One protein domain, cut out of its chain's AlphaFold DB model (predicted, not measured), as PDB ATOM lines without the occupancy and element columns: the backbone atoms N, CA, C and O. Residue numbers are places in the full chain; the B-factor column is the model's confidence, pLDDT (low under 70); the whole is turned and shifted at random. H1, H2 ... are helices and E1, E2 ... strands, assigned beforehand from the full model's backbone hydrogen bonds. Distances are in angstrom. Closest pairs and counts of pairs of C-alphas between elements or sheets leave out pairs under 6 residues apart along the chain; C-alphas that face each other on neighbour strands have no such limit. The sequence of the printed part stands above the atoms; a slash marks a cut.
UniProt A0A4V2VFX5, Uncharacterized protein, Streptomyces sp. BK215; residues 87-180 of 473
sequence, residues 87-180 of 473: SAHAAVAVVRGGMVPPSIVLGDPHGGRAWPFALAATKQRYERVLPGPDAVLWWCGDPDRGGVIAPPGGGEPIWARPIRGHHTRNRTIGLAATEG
ATOM      1  N   SER A  87     599.713 426.487 389.390       96.56
ATOM      2  CA  SER A  87     599.122 425.362 388.661       96.56
ATOM      3  C   SER A  87     597.672 425.163 389.099       96.56
ATOM      4  O   SER A  87     597.347 425.296 390.281       96.56
ATOM      5  N   ALA A  88     596.769 424.888 388.157       96.88
ATOM      6  CA  ALA A  88     595.369 424.602 388.464       96.88
ATOM      7  C   ALA A  88     595.175 423.101 388.701       96.88
ATOM      8  O   ALA A  88     595.639 422.277 387.911       96.88
ATOM      9  N   HIS A  89     594.463 422.752 389.772       97.62
ATOM     10  CA  HIS A  89     594.208 421.371 390.176       97.62
ATOM     11  C   HIS A  89     592.727 421.148 390.444       97.62
ATOM     12  O   HIS A  89     592.081 421.972 391.097       97.62
ATOM     13  N   ALA A  90     592.212 419.997 390.003       97.06
ATOM     14  CA  ALA A  90     590.951 419.485 390.516       97.06
ATOM     15  C   ALA A  90     591.105 419.268 392.027       97.06
ATOM     16  O   ALA A  90     592.117 418.737 392.485       97.06
ATOM     17  N   ALA A  91     590.135 419.714 392.813       97.25
ATOM     18  CA  ALA A  91     590.254 419.779 394.257       97.25
ATOM     19  C   ALA A  91     588.967 419.334 394.950       97.25
ATOM     20  O   ALA A  91     587.873 419.811 394.648       97.25
ATOM     21  N   VAL A  92     589.099 418.459 395.945       96.31
ATOM     22  CA  VAL A  92     588.001 418.057 396.833       96.31
ATOM     23  C   VAL A  92     588.323 418.484 398.256       96.31
ATOM     24  O   VAL A  92     589.393 418.172 398.781       96.31
ATOM     25  N   ALA A  93     587.383 419.166 398.907       94.94
ATOM     26  CA  ALA A  93     587.445 419.399 400.340       94.94
ATOM     27  C   ALA A  93     586.841 418.208 401.088       94.94
ATOM     28  O   ALA A  93     585.667 417.893 400.939       94.94
ATOM     29  N   VAL A  94     587.643 417.580 401.940       93.31
ATOM     30  CA  VAL A  94     587.215 416.515 402.845       93.31
ATOM     31  C   VAL A  94     587.055 417.125 404.235       93.31
ATOM     32  O   VAL A  94     588.012 417.248 405.011       93.31
ATOM     33  N   VAL A  95     585.832 417.553 404.550       84.00
ATOM     34  CA  VAL A  95     585.503 418.148 405.851       84.00
ATOM     35  C   VAL A  95     585.195 417.035 406.847       84.00
ATOM     36  O   VAL A  95     584.147 416.395 406.803       84.00
ATOM     37  N   ARG A  96     586.111 416.804 407.789       77.69
ATOM     38  CA  ARG A  96     585.849 415.940 408.943       77.69
ATOM     39  C   ARG A  96     585.211 416.797 410.031       77.69
ATOM     40  O   ARG A  96     585.797 417.794 410.442       77.69
ATOM     41  N   GLY A  97     584.011 416.438 410.483       69.56
ATOM     42  CA  GLY A  97     583.370 417.130 411.604       69.56
ATOM     43  C   GLY A  97     584.274 417.183 412.849       69.56
ATOM     44  O   GLY A  97     585.126 416.319 413.050       69.56
ATOM     45  N   GLY A  98     584.083 418.195 413.701       74.56
ATOM     46  CA  GLY A  98     584.829 418.365 414.956       74.56
ATOM     47  C   GLY A  98     585.885 419.477 414.916       74.56
ATOM     48  O   GLY A  98     585.714 420.474 414.219       74.56
ATOM     49  N   MET A  99     586.948 419.327 415.719       72.06
ATOM     50  CA  MET A  99     588.061 420.291 415.843       72.06
ATOM     51  C   MET A  99     589.233 420.009 414.887       72.06
ATOM     52  O   MET A  99     590.260 420.681 414.953       72.06
ATOM     53  N   VAL A 100     589.113 419.004 414.014       76.31
ATOM     54  CA  VAL A 100     590.171 418.661 413.059       76.31
ATOM     55  C   VAL A 100     590.157 419.692 411.924       76.31
ATOM     56  O   VAL A 100     589.084 419.957 411.379       76.31
ATOM     57  N   PRO A 101     591.308 420.283 411.550       78.06
ATOM     58  CA  PRO A 101     591.359 421.183 410.406       78.06
ATOM     59  C   PRO A 101     590.889 420.445 409.144       78.06
ATOM     60  O   PRO A 101     591.209 419.263 408.965       78.06
ATOM     61  N   PRO A 102     590.127 421.107 408.262       89.44
ATOM     62  CA  PRO A 102     589.681 420.494 407.021       89.44
ATOM     63  C   PRO A 102     590.888 420.084 406.185       89.44
ATOM     64  O   PRO A 102     591.955 420.709 406.218       89.44
ATOM     65  N   SER A 103     590.692 419.003 405.443       95.38
ATOM     66  CA  SER A 103     591.685 418.500 404.508       95.38
ATOM     67  C   SER A 103     591.221 418.802 403.089       95.38
ATOM     68  O   SER A 103     590.031 418.723 402.803       95.38
ATOM     69  N   ILE A 104     592.147 419.150 402.205       97.12
ATOM     70  CA  ILE A 104     591.898 419.293 400.771       97.12
ATOM     71  C   ILE A 104     592.745 418.261 400.049       97.12
ATOM     72  O   ILE A 104     593.891 418.036 400.424       97.12
ATOM     73  N   VAL A 105     592.186 417.630 399.026       97.81
ATOM     74  CA  VAL A 105     592.918 416.720 398.150       97.81
ATOM     75  C   VAL A 105     592.968 417.332 396.764       97.81
ATOM     76  O   VAL A 105     591.920 417.630 396.196       97.81
ATOM     77  N   LEU A 106     594.181 417.535 396.255       98.06
ATOM     78  CA  LEU A 106     594.428 418.016 394.900       98.06
ATOM     79  C   LEU A 106     594.718 416.826 393.984       98.06
ATOM     80  O   LEU A 106     595.487 415.939 394.354       98.06
ATOM     81  N   GLY A 107     594.101 416.805 392.808       97.44
ATOM     82  CA  GLY A 107     594.442 415.892 391.726       97.44
ATOM     83  C   GLY A 107     595.691 416.380 390.998       97.44
ATOM     84  O   GLY A 107     595.819 417.566 390.684       97.44
ATOM     85  N   ASP A 108     596.617 415.468 390.749       95.88
ATOM     86  CA  ASP A 108     597.774 415.693 389.893       95.88
ATOM     87  C   ASP A 108     597.296 415.824 388.434       95.88
ATOM     88  O   ASP A 108     596.693 414.879 387.918       95.88
ATOM     89  N   PRO A 109     597.546 416.962 387.760       90.69
ATOM     90  CA  PRO A 109     597.074 417.209 386.402       90.69
ATOM     91  C   PRO A 109     597.741 416.299 385.364       90.69
ATOM     92  O   PRO A 109     597.231 416.193 384.253       90.69
ATOM     93  N   HIS A 110     598.863 415.651 385.705       89.38
ATOM     94  CA  HIS A 110     599.643 414.831 384.775       89.38
ATOM     95  C   HIS A 110     599.743 413.360 385.191       89.38
ATOM     96  O   HIS A 110     599.864 412.493 384.332       89.38
ATOM     97  N   GLY A 111     599.716 413.064 386.493       78.12
ATOM     98  CA  GLY A 111     600.094 411.743 387.005       78.12
ATOM     99  C   GLY A 111     598.969 410.885 387.575       78.12
ATOM    100  O   GLY A 111     599.259 409.810 388.097       78.12
ATOM    101  N   GLY A 112     597.714 411.354 387.575       87.44
ATOM    102  CA  GLY A 112     596.594 410.634 388.209       87.44
ATOM    103  C   GLY A 112     596.776 410.404 389.719       87.44
ATOM    104  O   GLY A 112     596.044 409.638 390.341       87.44
ATOM    105  N   ARG A 113     597.775 411.050 390.332       95.44
ATOM    106  CA  ARG A 113     598.053 410.994 391.767       95.44
ATOM    107  C   ARG A 113     597.155 411.977 392.510       95.44
ATOM    108  O   ARG A 113     596.669 412.953 391.953       95.44
ATOM    109  N   ALA A 114     596.958 411.731 393.801       97.31
ATOM    110  CA  ALA A 114     596.234 412.633 394.686       97.31
ATOM    111  C   ALA A 114     597.151 413.129 395.810       97.31
ATOM    112  O   ALA A 114     597.851 412.340 396.460       97.31
ATOM    113  N   TRP A 115     597.126 414.434 396.066       97.94
ATOM    114  CA  TRP A 115     597.926 415.098 397.089       97.94
ATOM    115  C   TRP A 115     597.021 415.633 398.203       97.94
ATOM    116  O   TRP A 115     596.352 416.654 398.027       97.94
ATOM    117  N   PRO A 116     596.945 414.939 399.352       97.81
ATOM    118  CA  PRO A 116     596.128 415.378 400.470       97.81
ATOM    119  C   PRO A 116     596.904 416.329 401.388       97.81
ATOM    120  O   PRO A 116     597.970 416.002 401.921       97.81
ATOM    121  N   PHE A 117     596.302 417.482 401.648       97.75
ATOM    122  CA  PHE A 117     596.840 418.537 402.489       97.75
ATOM    123  C   PHE A 117     595.898 418.875 403.643       97.75
ATOM    124  O   PHE A 117     594.683 418.932 403.485       97.75
ATOM    125  N   ALA A 118     596.472 419.162 404.808       95.81
ATOM    126  CA  ALA A 118     595.795 419.802 405.925       95.81
ATOM    127  C   ALA A 118     595.997 421.321 405.849       95.81
ATOM    128  O   ALA A 118     597.126 421.803 405.693       95.81
ATOM    129  N   LEU A 119     594.915 422.085 405.989       95.19
ATOM    130  CA  LEU A 119     594.980 423.542 405.893       95.19
ATOM    131  C   LEU A 119     595.438 424.161 407.212       95.19
ATOM    132  O   LEU A 119     594.801 423.992 408.251       95.19
ATOM    133  N   ALA A 120     596.534 424.919 407.173       92.12
ATOM    134  CA  ALA A 120     597.064 425.630 408.333       92.12
ATOM    135  C   ALA A 120     596.385 427.003 408.486       92.12
ATOM    136  O   ALA A 120     597.038 428.047 408.428       92.12
ATOM    137  N   ALA A 121     595.061 427.002 408.643       89.56
ATOM    138  CA  ALA A 121     594.256 428.213 408.727       89.56
ATOM    139  C   ALA A 121     593.065 428.057 409.683       89.56
ATOM    140  O   ALA A 121     592.630 426.952 410.000       89.56
ATOM    141  N   THR A 122     592.531 429.189 410.144       87.00
ATOM    142  CA  THR A 122     591.292 429.227 410.927       87.00
ATOM    143  C   THR A 122     590.082 428.891 410.052       87.00
ATOM    144  O   THR A 122     590.137 429.016 408.827       87.00
ATOM    145  N   LYS A 123     588.959 428.533 410.693       81.88
ATOM    146  CA  LYS A 123     587.695 428.204 410.011       81.88
ATOM    147  C   LYS A 123     587.242 429.227 408.983       81.88
ATOM    148  O   LYS A 123     587.007 428.884 407.834       81.88
ATOM    149  N   GLN A 124     587.237 430.490 409.382       82.06
ATOM    150  CA  GLN A 124     586.836 431.591 408.512       82.06
ATOM    151  C   GLN A 124     587.711 431.720 407.261       82.06
ATOM    152  O   GLN A 124     587.220 432.128 406.213       82.06
ATOM    153  N   ARG A 125     589.009 431.408 407.366       87.69
ATOM    154  CA  ARG A 125     589.940 431.541 406.243       87.69
ATOM    155  C   ARG A 125     589.801 430.378 405.279       87.69
ATOM    156  O   ARG A 125     589.671 430.611 404.085       87.69
ATOM    157  N   TYR A 126     589.785 429.141 405.774       87.75
ATOM    158  CA  TYR A 126     589.680 428.006 404.861       87.75
ATOM    159  C   TYR A 126     588.334 427.952 404.136       87.75
ATOM    160  O   TYR A 126     588.302 427.468 403.015       87.75
ATOM    161  N   GLU A 127     587.243 428.467 404.725       85.56
ATOM    162  CA  GLU A 127     585.928 428.529 404.062       85.56
ATOM    163  C   GLU A 127     585.976 429.339 402.755       85.56
ATOM    164  O   GLU A 127     585.218 429.052 401.836       85.56
ATOM    165  N   ARG A 128     586.912 430.290 402.636       86.31
ATOM    166  CA  ARG A 128     587.141 431.092 401.421       86.31
ATOM    167  C   ARG A 128     587.954 430.371 400.344       86.31
ATOM    168  O   ARG A 128     588.034 430.861 399.224       86.31
ATOM    169  N   VAL A 129     588.589 429.254 400.694       88.12
ATOM    170  CA  VAL A 129     589.458 428.458 399.806       88.12
ATOM    171  C   VAL A 129     588.928 427.025 399.689       88.12
ATOM    172  O   VAL A 129     589.632 426.113 399.264       88.12
ATOM    173  N   LEU A 130     587.666 426.802 400.070       89.94
ATOM    174  CA  LEU A 130     586.975 425.582 399.684       89.94
ATOM    175  C   LEU A 130     586.804 425.589 398.157       89.94
ATOM    176  O   LEU A 130     586.553 426.657 397.590       89.94
ATOM    177  N   PRO A 131     586.949 424.432 397.489       90.88
ATOM    178  CA  PRO A 131     586.729 424.340 396.054       90.88
ATOM    179  C   PRO A 131     585.347 424.895 395.691       90.88
ATOM    180  O   PRO A 131     584.348 424.551 396.327       90.88
ATOM    181  N   GLY A 132     585.310 425.778 394.693       86.25
ATOM    182  CA  GLY A 132     584.070 426.331 394.149       86.25
ATOM    183  C   GLY A 132     583.251 425.289 393.370       86.25
ATOM    184  O   GLY A 132     583.566 424.100 393.417       86.25
ATOM    185  N   PRO A 133     582.209 425.705 392.627       79.19
ATOM    186  CA  PRO A 133     581.416 424.795 391.793       79.19
ATOM    187  C   PRO A 133     582.262 424.069 390.738       79.19
ATOM    188  O   PRO A 133     582.086 422.871 390.555       79.19
ATOM    189  N   ASP A 134     583.246 424.753 390.148       83.69
ATOM    190  CA  ASP A 134     584.194 424.155 389.190       83.69
ATOM    191  C   ASP A 134     585.178 423.193 389.866       83.69
ATOM    192  O   ASP A 134     585.921 422.461 389.219       83.69
ATOM    193  N   ALA A 135     585.199 423.221 391.199       92.94
ATOM    194  CA  ALA A 135     586.019 422.386 392.046       92.94
ATOM    195  C   ALA A 135     587.517 422.442 391.702       92.94
ATOM    196  O   ALA A 135     588.237 421.452 391.821       92.94
ATOM    197  N   VAL A 136     587.975 423.627 391.294       96.06
ATOM    198  CA  VAL A 136     589.370 423.938 390.980       96.06
ATOM    199  C   VAL A 136     589.974 424.775 392.099       96.06
ATOM    200  O   VAL A 136     589.353 425.723 392.583       96.06
ATOM    201  N   LEU A 137     591.210 424.460 392.474       97.12
ATOM    202  CA  LEU A 137     592.063 425.334 393.276       97.12
ATOM    203  C   LEU A 137     593.402 425.536 392.578       97.12
ATOM    204  O   LEU A 137     593.880 424.667 391.848       97.12
ATOM    205  N   TRP A 138     594.010 426.694 392.809       97.44
ATOM    206  CA  TRP A 138     595.367 426.969 392.365       97.44
ATOM    207  C   TRP A 138     596.355 426.554 393.449       97.44
ATOM    208  O   TRP A 138     596.127 426.795 394.635       97.44
ATOM    209  N   TRP A 139     597.446 425.920 393.031       97.88
ATOM    210  CA  TRP A 139     598.520 425.422 393.878       97.88
ATOM    211  C   TRP A 139     599.857 426.017 393.456       97.88
ATOM    212  O   TRP A 139     600.124 426.199 392.271       97.88
ATOM    213  N   CYS A 140     600.704 426.306 394.436       97.75
ATOM    214  CA  CYS A 140     602.094 426.652 394.209       97.75
ATOM    215  C   CYS A 140     602.947 426.089 395.352       97.75
ATOM    216  O   CYS A 140     602.799 426.488 396.512       97.75
ATOM    217  N   GLY A 141     603.824 425.137 395.040       97.12
ATOM    218  CA  GLY A 141     604.725 424.520 396.009       97.12
ATOM    219  C   GLY A 141     605.016 423.054 395.714       97.12
ATOM    220  O   GLY A 141     604.671 422.523 394.661       97.12
ATOM    221  N   ASP A 142     605.648 422.399 396.679       96.81
ATOM    222  CA  ASP A 142     606.100 421.013 396.579       96.81
ATOM    223  C   ASP A 142     605.081 420.098 397.289       96.81
ATOM    224  O   ASP A 142     604.773 420.336 398.464       96.81
ATOM    225  N   PRO A 143     604.527 419.067 396.624       96.38
ATOM    226  CA  PRO A 143     603.521 418.192 397.223       96.38
ATOM    227  C   PRO A 143     604.018 417.441 398.472       96.38
ATOM    228  O   PRO A 143     603.209 417.142 399.351       96.38
ATOM    229  N   ASP A 144     605.326 417.204 398.614       96.25
ATOM    230  CA  ASP A 144     605.915 416.487 399.749       96.25
ATOM    231  C   ASP A 144     606.321 417.416 400.905       96.25
ATOM    232  O   ASP A 144     606.403 416.993 402.065       96.25
ATOM    233  N   ARG A 145     606.547 418.705 400.625       96.38
ATOM    234  CA  ARG A 145     606.922 419.714 401.642       96.38
ATOM    235  C   ARG A 145     605.768 420.629 402.046       96.38
ATOM    236  O   ARG A 145     605.790 421.202 403.143       96.38
ATOM    237  N   GLY A 146     604.750 420.727 401.204       97.44
ATOM    238  CA  GLY A 146     603.659 421.683 401.301       97.44
ATOM    239  C   GLY A 146     603.871 422.913 400.426       97.44
ATOM    240  O   GLY A 146     604.908 423.111 399.792       97.44
ATOM    241  N   GLY A 147     602.859 423.766 400.427       98.00
ATOM    242  CA  GLY A 147     602.757 424.871 399.488       98.00
ATOM    243  C   GLY A 147     601.573 425.764 399.801       98.00
ATOM    244  O   GLY A 147     600.992 425.713 400.891       98.00
ATOM    245  N   VAL A 148     601.241 426.615 398.846       98.12
ATOM    246  CA  VAL A 148     600.167 427.592 398.951       98.12
ATOM    247  C   VAL A 148     599.018 427.164 398.060       98.12
ATOM    248  O   VAL A 148     599.227 426.839 396.895       98.12
ATOM    249  N   ILE A 149     597.810 427.187 398.614       97.69
ATOM    250  CA  ILE A 149     596.570 427.104 397.851       97.69
ATOM    251  C   ILE A 149     595.882 428.467 397.802       97.69
ATOM    252  O   ILE A 149     595.943 429.240 398.764       97.69
ATOM    253  N   ALA A 150     595.187 428.725 396.704       97.00
ATOM    254  CA  ALA A 150     594.311 429.873 396.530       97.00
ATOM    255  C   ALA A 150     593.111 429.490 395.643       97.00
ATOM    256  O   ALA A 150     593.208 428.539 394.859       97.00
ATOM    257  N   PRO A 151     591.975 430.204 395.739       95.88
ATOM    258  CA  PRO A 151     590.926 430.082 394.732       95.88
ATOM    259  C   PRO A 151     591.448 430.543 393.356       95.88
ATOM    260  O   PRO A 151     592.434 431.296 393.300       95.88
ATOM    261  N   PRO A 152     590.791 430.140 392.251       94.81
ATOM    262  CA  PRO A 152     591.099 430.667 390.926       94.81
ATOM    263  C   PRO A 152     591.144 432.202 390.923       94.81
ATOM    264  O   PRO A 152     590.305 432.854 391.541       94.81
ATOM    265  N   GLY A 153     592.161 432.777 390.278       92.06
ATOM    266  CA  GLY A 153     592.454 434.216 390.318       92.06
ATOM    267  C   GLY A 153     593.515 434.620 391.348       92.06
ATOM    268  O   GLY A 153     593.946 435.768 391.346       92.06
ATOM    269  N   GLY A 154     593.984 433.694 392.194       91.62
ATOM    270  CA  GLY A 154     595.067 433.964 393.145       91.62
ATOM    271  C   GLY A 154     594.609 434.818 394.326       91.62
ATOM    272  O   GLY A 154     595.295 435.749 394.714       91.62
ATOM    273  N   GLY A 155     593.420 434.542 394.871       92.06
ATOM    274  CA  GLY A 155     592.865 435.272 396.016       92.06
ATOM    275  C   GLY A 155     593.640 435.068 397.327       92.06
ATOM    276  O   GLY A 155     594.863 435.015 397.369       92.06
ATOM    277  N   GLU A 156     592.931 434.970 398.453       93.81
ATOM    278  CA  GLU A 156     593.573 434.876 399.770       93.81
ATOM    279  C   GLU A 156     594.422 433.588 399.915       93.81
ATOM    280  O   GLU A 156     593.850 432.495 399.970       93.81
ATOM    281  N   PRO A 157     595.768 433.680 400.025       96.56
ATOM    282  CA  PRO A 157     596.621 432.498 400.046       96.56
ATOM    283  C   PRO A 157     596.562 431.779 401.401       96.56
ATOM    284  O   PRO A 157     596.604 432.396 402.478       96.56
ATOM    285  N   ILE A 158     596.521 430.445 401.357       96.88
ATOM    286  CA  ILE A 158     596.542 429.572 402.536       96.88
ATOM    287  C   ILE A 158     597.665 428.549 402.415       96.88
ATOM    288  O   ILE A 158     597.859 427.925 401.380       96.88
ATOM    289  N   TRP A 159     598.395 428.344 403.512       97.38
ATOM    290  CA  TRP A 159     599.445 427.340 403.579       97.38
ATOM    291  C   TRP A 159     598.819 425.964 403.797       97.38
ATOM    292  O   TRP A 159     598.101 425.750 404.780       97.38
ATOM    293  N   ALA A 160     599.130 425.027 402.910       97.56
ATOM    294  CA  ALA A 160     598.684 423.647 402.980       97.56
ATOM    295  C   ALA A 160     599.870 422.741 403.343       97.56
ATOM    296  O   ALA A 160     600.939 422.796 402.732       97.56
ATOM    297  N   ARG A 161     599.698 421.924 404.388       97.19
ATOM    298  CA  ARG A 161     600.717 420.981 404.874       97.19
ATOM    299  C   ARG A 161     600.384 419.571 404.397       97.19
ATOM    300  O   ARG A 161     599.233 419.172 404.558       97.19
ATOM    301  N   PRO A 162     601.347 418.791 403.893       97.62
ATOM    302  CA  PRO A 162     601.080 417.424 403.464       97.62
ATOM    303  C   PRO A 162     600.666 416.557 404.656       97.62
ATOM    304  O   PRO A 162     601.230 416.663 405.752       97.62
ATOM    305  N   ILE A 163     599.669 415.694 404.455       96.62
ATOM    306  CA  ILE A 163     599.251 414.720 405.466       96.62
ATOM    307  C   ILE A 163     600.267 413.572 405.495       96.62
ATOM    308  O   ILE A 163     600.311 412.748 404.587       96.62
ATOM    309  N   ARG A 164     601.067 413.500 406.566       94.88
ATOM    310  CA  ARG A 164     602.164 412.521 406.691       94.88
ATOM    311  C   ARG A 164     601.721 411.107 407.080       94.88
ATOM    312  O   ARG A 164     602.380 410.143 406.718       94.88
ATOM    313  N   GLY A 165     600.629 410.965 407.833       94.94
ATOM    314  CA  GLY A 165     600.185 409.654 408.318       94.94
ATOM    315  C   GLY A 165     599.571 408.811 407.200       94.94
ATOM    316  O   GLY A 165     598.549 409.215 406.652       94.94
ATOM    317  N   HIS A 166     600.139 407.635 406.911       94.81
ATOM    318  CA  HIS A 166     599.720 406.755 405.808       94.81
ATOM    319  C   HIS A 166     598.219 406.404 405.845       94.81
ATOM    320  O   HIS A 166     597.510 406.613 404.863       94.81
ATOM    321  N   HIS A 167     597.687 405.979 406.997       94.00
ATOM    322  CA  HIS A 167     596.254 405.675 407.131       94.00
ATOM    323  C   HIS A 167     595.365 406.907 406.925       94.00
ATOM    324  O   HIS A 167     594.369 406.853 406.205       94.00
ATOM    325  N   THR A 168     595.731 408.044 407.526       92.81
ATOM    326  CA  THR A 168     594.989 409.303 407.369       92.81
ATOM    327  C   THR A 168     595.024 409.780 405.922       92.81
ATOM    328  O   THR A 168     593.997 410.242 405.423       92.81
ATOM    329  N   ARG A 169     596.172 409.639 405.252       95.38
ATOM    330  CA  ARG A 169     596.389 409.946 403.839       95.38
ATOM    331  C   ARG A 169     595.466 409.101 402.963       95.38
ATOM    332  O   ARG A 169     594.620 409.673 402.283       95.38
ATOM    333  N   ASN A 170     595.545 407.774 403.063       96.25
ATOM    334  CA  ASN A 170     594.759 406.851 402.235       96.25
ATOM    335  C   ASN A 170     593.259 407.015 402.469       96.25
ATOM    336  O   ASN A 170     592.494 407.065 401.515       96.25
ATOM    337  N   ARG A 171     592.831 407.206 403.724       94.50
ATOM    338  CA  ARG A 171     591.425 407.495 404.033       94.50
ATOM    339  C   ARG A 171     590.947 408.802 403.398       94.50
ATOM    340  O   ARG A 171     589.828 408.862 402.908       94.50
ATOM    341  N   THR A 172     591.762 409.857 403.433       95.19
ATOM    342  CA  THR A 172     591.388 411.157 402.840       95.19
ATOM    343  C   THR A 172     591.327 411.066 401.320       95.19
ATOM    344  O   THR A 172     590.396 411.597 400.729       95.19
ATOM    345  N   ILE A 173     592.272 410.354 400.701       96.94
ATOM    346  CA  ILE A 173     592.262 410.088 399.258       96.94
ATOM    347  C   ILE A 173     591.040 409.248 398.877       96.94
ATOM    348  O   ILE A 173     590.361 409.603 397.927       96.94
ATOM    349  N   GLY A 174     590.712 408.198 399.637       94.69
ATOM    350  CA  GLY A 174     589.530 407.369 399.392       94.69
ATOM    351  C   GLY A 174     588.229 408.172 399.449       94.69
ATOM    352  O   GLY A 174     587.413 408.062 398.544       94.69
ATOM    353  N   LEU A 175     588.078 409.049 400.450       93.38
ATOM    354  CA  LEU A 175     586.928 409.961 400.528       93.38
ATOM    355  C   LEU A 175     586.893 410.953 399.358       93.38
ATOM    356  O   LEU A 175     585.832 411.252 398.831       93.38
ATOM    357  N   ALA A 176     588.044 411.465 398.921       95.62
ATOM    358  CA  ALA A 176     588.085 412.347 397.760       95.62
ATOM    359  C   ALA A 176     587.775 411.604 396.448       95.62
ATOM    360  O   ALA A 176     587.130 412.162 395.564       95.62
ATOM    361  N   ALA A 177     588.190 410.341 396.333       95.44
ATOM    362  CA  ALA A 177     587.877 409.477 395.202       95.44
ATOM    363  C   ALA A 177     586.368 409.224 395.090       95.44
ATOM    364  O   ALA A 177     585.820 409.352 393.999       95.44
ATOM    365  N   THR A 178     585.690 408.946 396.212       91.25
ATOM    366  CA  THR A 178     584.224 408.779 396.244       91.25
ATOM    367  C   THR A 178     583.467 410.058 395.884       91.25
ATOM    368  O   THR A 178     582.365 409.981 395.362       91.25
ATOM    369  N   GLU A 179     584.073 411.227 396.102       89.19
ATOM    370  CA  GLU A 179     583.554 412.548 395.695       89.19
ATOM    371  C   GLU A 179     583.933 412.920 394.242       89.19
ATOM    372  O   GLU A 179     583.848 414.085 393.825       89.19
ATOM    373  N   GLY A 180     584.410 411.940 393.468       92.31
ATOM    374  CA  GLY A 180     584.707 412.081 392.047       92.31
ATOM    375  C   GLY A 180     585.990 412.851 391.739       92.31
ATOM    376  O   GLY A 180     586.088 413.445 390.673       92.31
TER     377      GLY A 180
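What this domain is: This is residues 87 to 180 of the 473 residues of an uncharacterized protein of Streptomyces sp. BK215 (UniProt A0A4V2VFX5). The domain is a small closed barrel of six antiparallel strands, with helix H2 laid across its outside over E1, E2 and E3. A short helix, H1, also packs on the outside of the barrel, near the last residues of E3 and E5 and the first residue of E6. The printed part has 94 residues, with the named elements in the order E1 E2 E3 H1 E4 E5 E6 H2; the class is mixed, helices and strands. The whole is compact and rounded, with a radius of gyration of the C-alphas of 11.8 A and spans of 33 by 32 by 26 A.

Where its parts are: Strand E1, residues 87 to 94, is 20.5 A long, begins at C-alpha 87 at (599.122, 425.362, 388.661) and bends by 56 degrees at residue 90. E2 is residues 103 to 107 and E3 residues 114 to 119, 15.7 A long. E4, residues 136 to 142, is 17.9 A long; E5 is residues 146 to 150 and E6 residues 158 to 162. H1 is residues 123 to 129, 10.4 A long. H2, residues 166 to 178, is 18.3 A long and ends at C-alpha 178 at (584.224, 408.779, 396.244).

How they stand to each other: Round the closed barrel run E1, E2, E3, E6, E5, E4 and back to E1. E1 E2 E3 and E4 E5 E6 are two meanders, each strand the antiparallel neighbour of the one before. In the hairpin of E1 and E2, N 94 and O 103 are 2.8 A apart; in that of E2 and E3, N 104 and O 117 are 2.8 A apart. E3 and E6 have N 118 and O 161 at 2.8 A. In the hairpin of E5 and E6, N 160 and O 147 are 2.8 A apart; in that of E4 and E5, N 148 and O 140 are 2.8 A apart. E4 and E1 close the ring, with N 139 and O 87 at 2.8 A. The pairing of E1 is staggered: residues 87 to 90 pair with E4, and residues 91 to 94 with E2. H2 is on the barrel, outside it, at a height over the sheet of 8.9 A; it runs across the strands, at 86 degrees to E1 on the local plane. The closest C-alphas of H2 and E1 are those of Ala 176 and Val 92, 5.8 A apart. H1 is on the barrel, outside it, over E3 only just, with 3 of its 7 C-alphas falling on E3. The closest C-alphas of H1 and E5 are those of Val 129 and Ala 150, 6.0 A apart. H1 and H2 are apart. In H2 every O i to N i+4 pair is within hydrogen-bond range; in H1 1 of 3 is, beside 3 of 4 O i to N i+3 pairs.

The domain as a whole: The C-alphas farthest apart, those of Gly 98 and His 110, are 33.8 A apart. The printed part has no cut, and no link is long. The mean pLDDT of the printed part is 92.4; residue 97 is under 70.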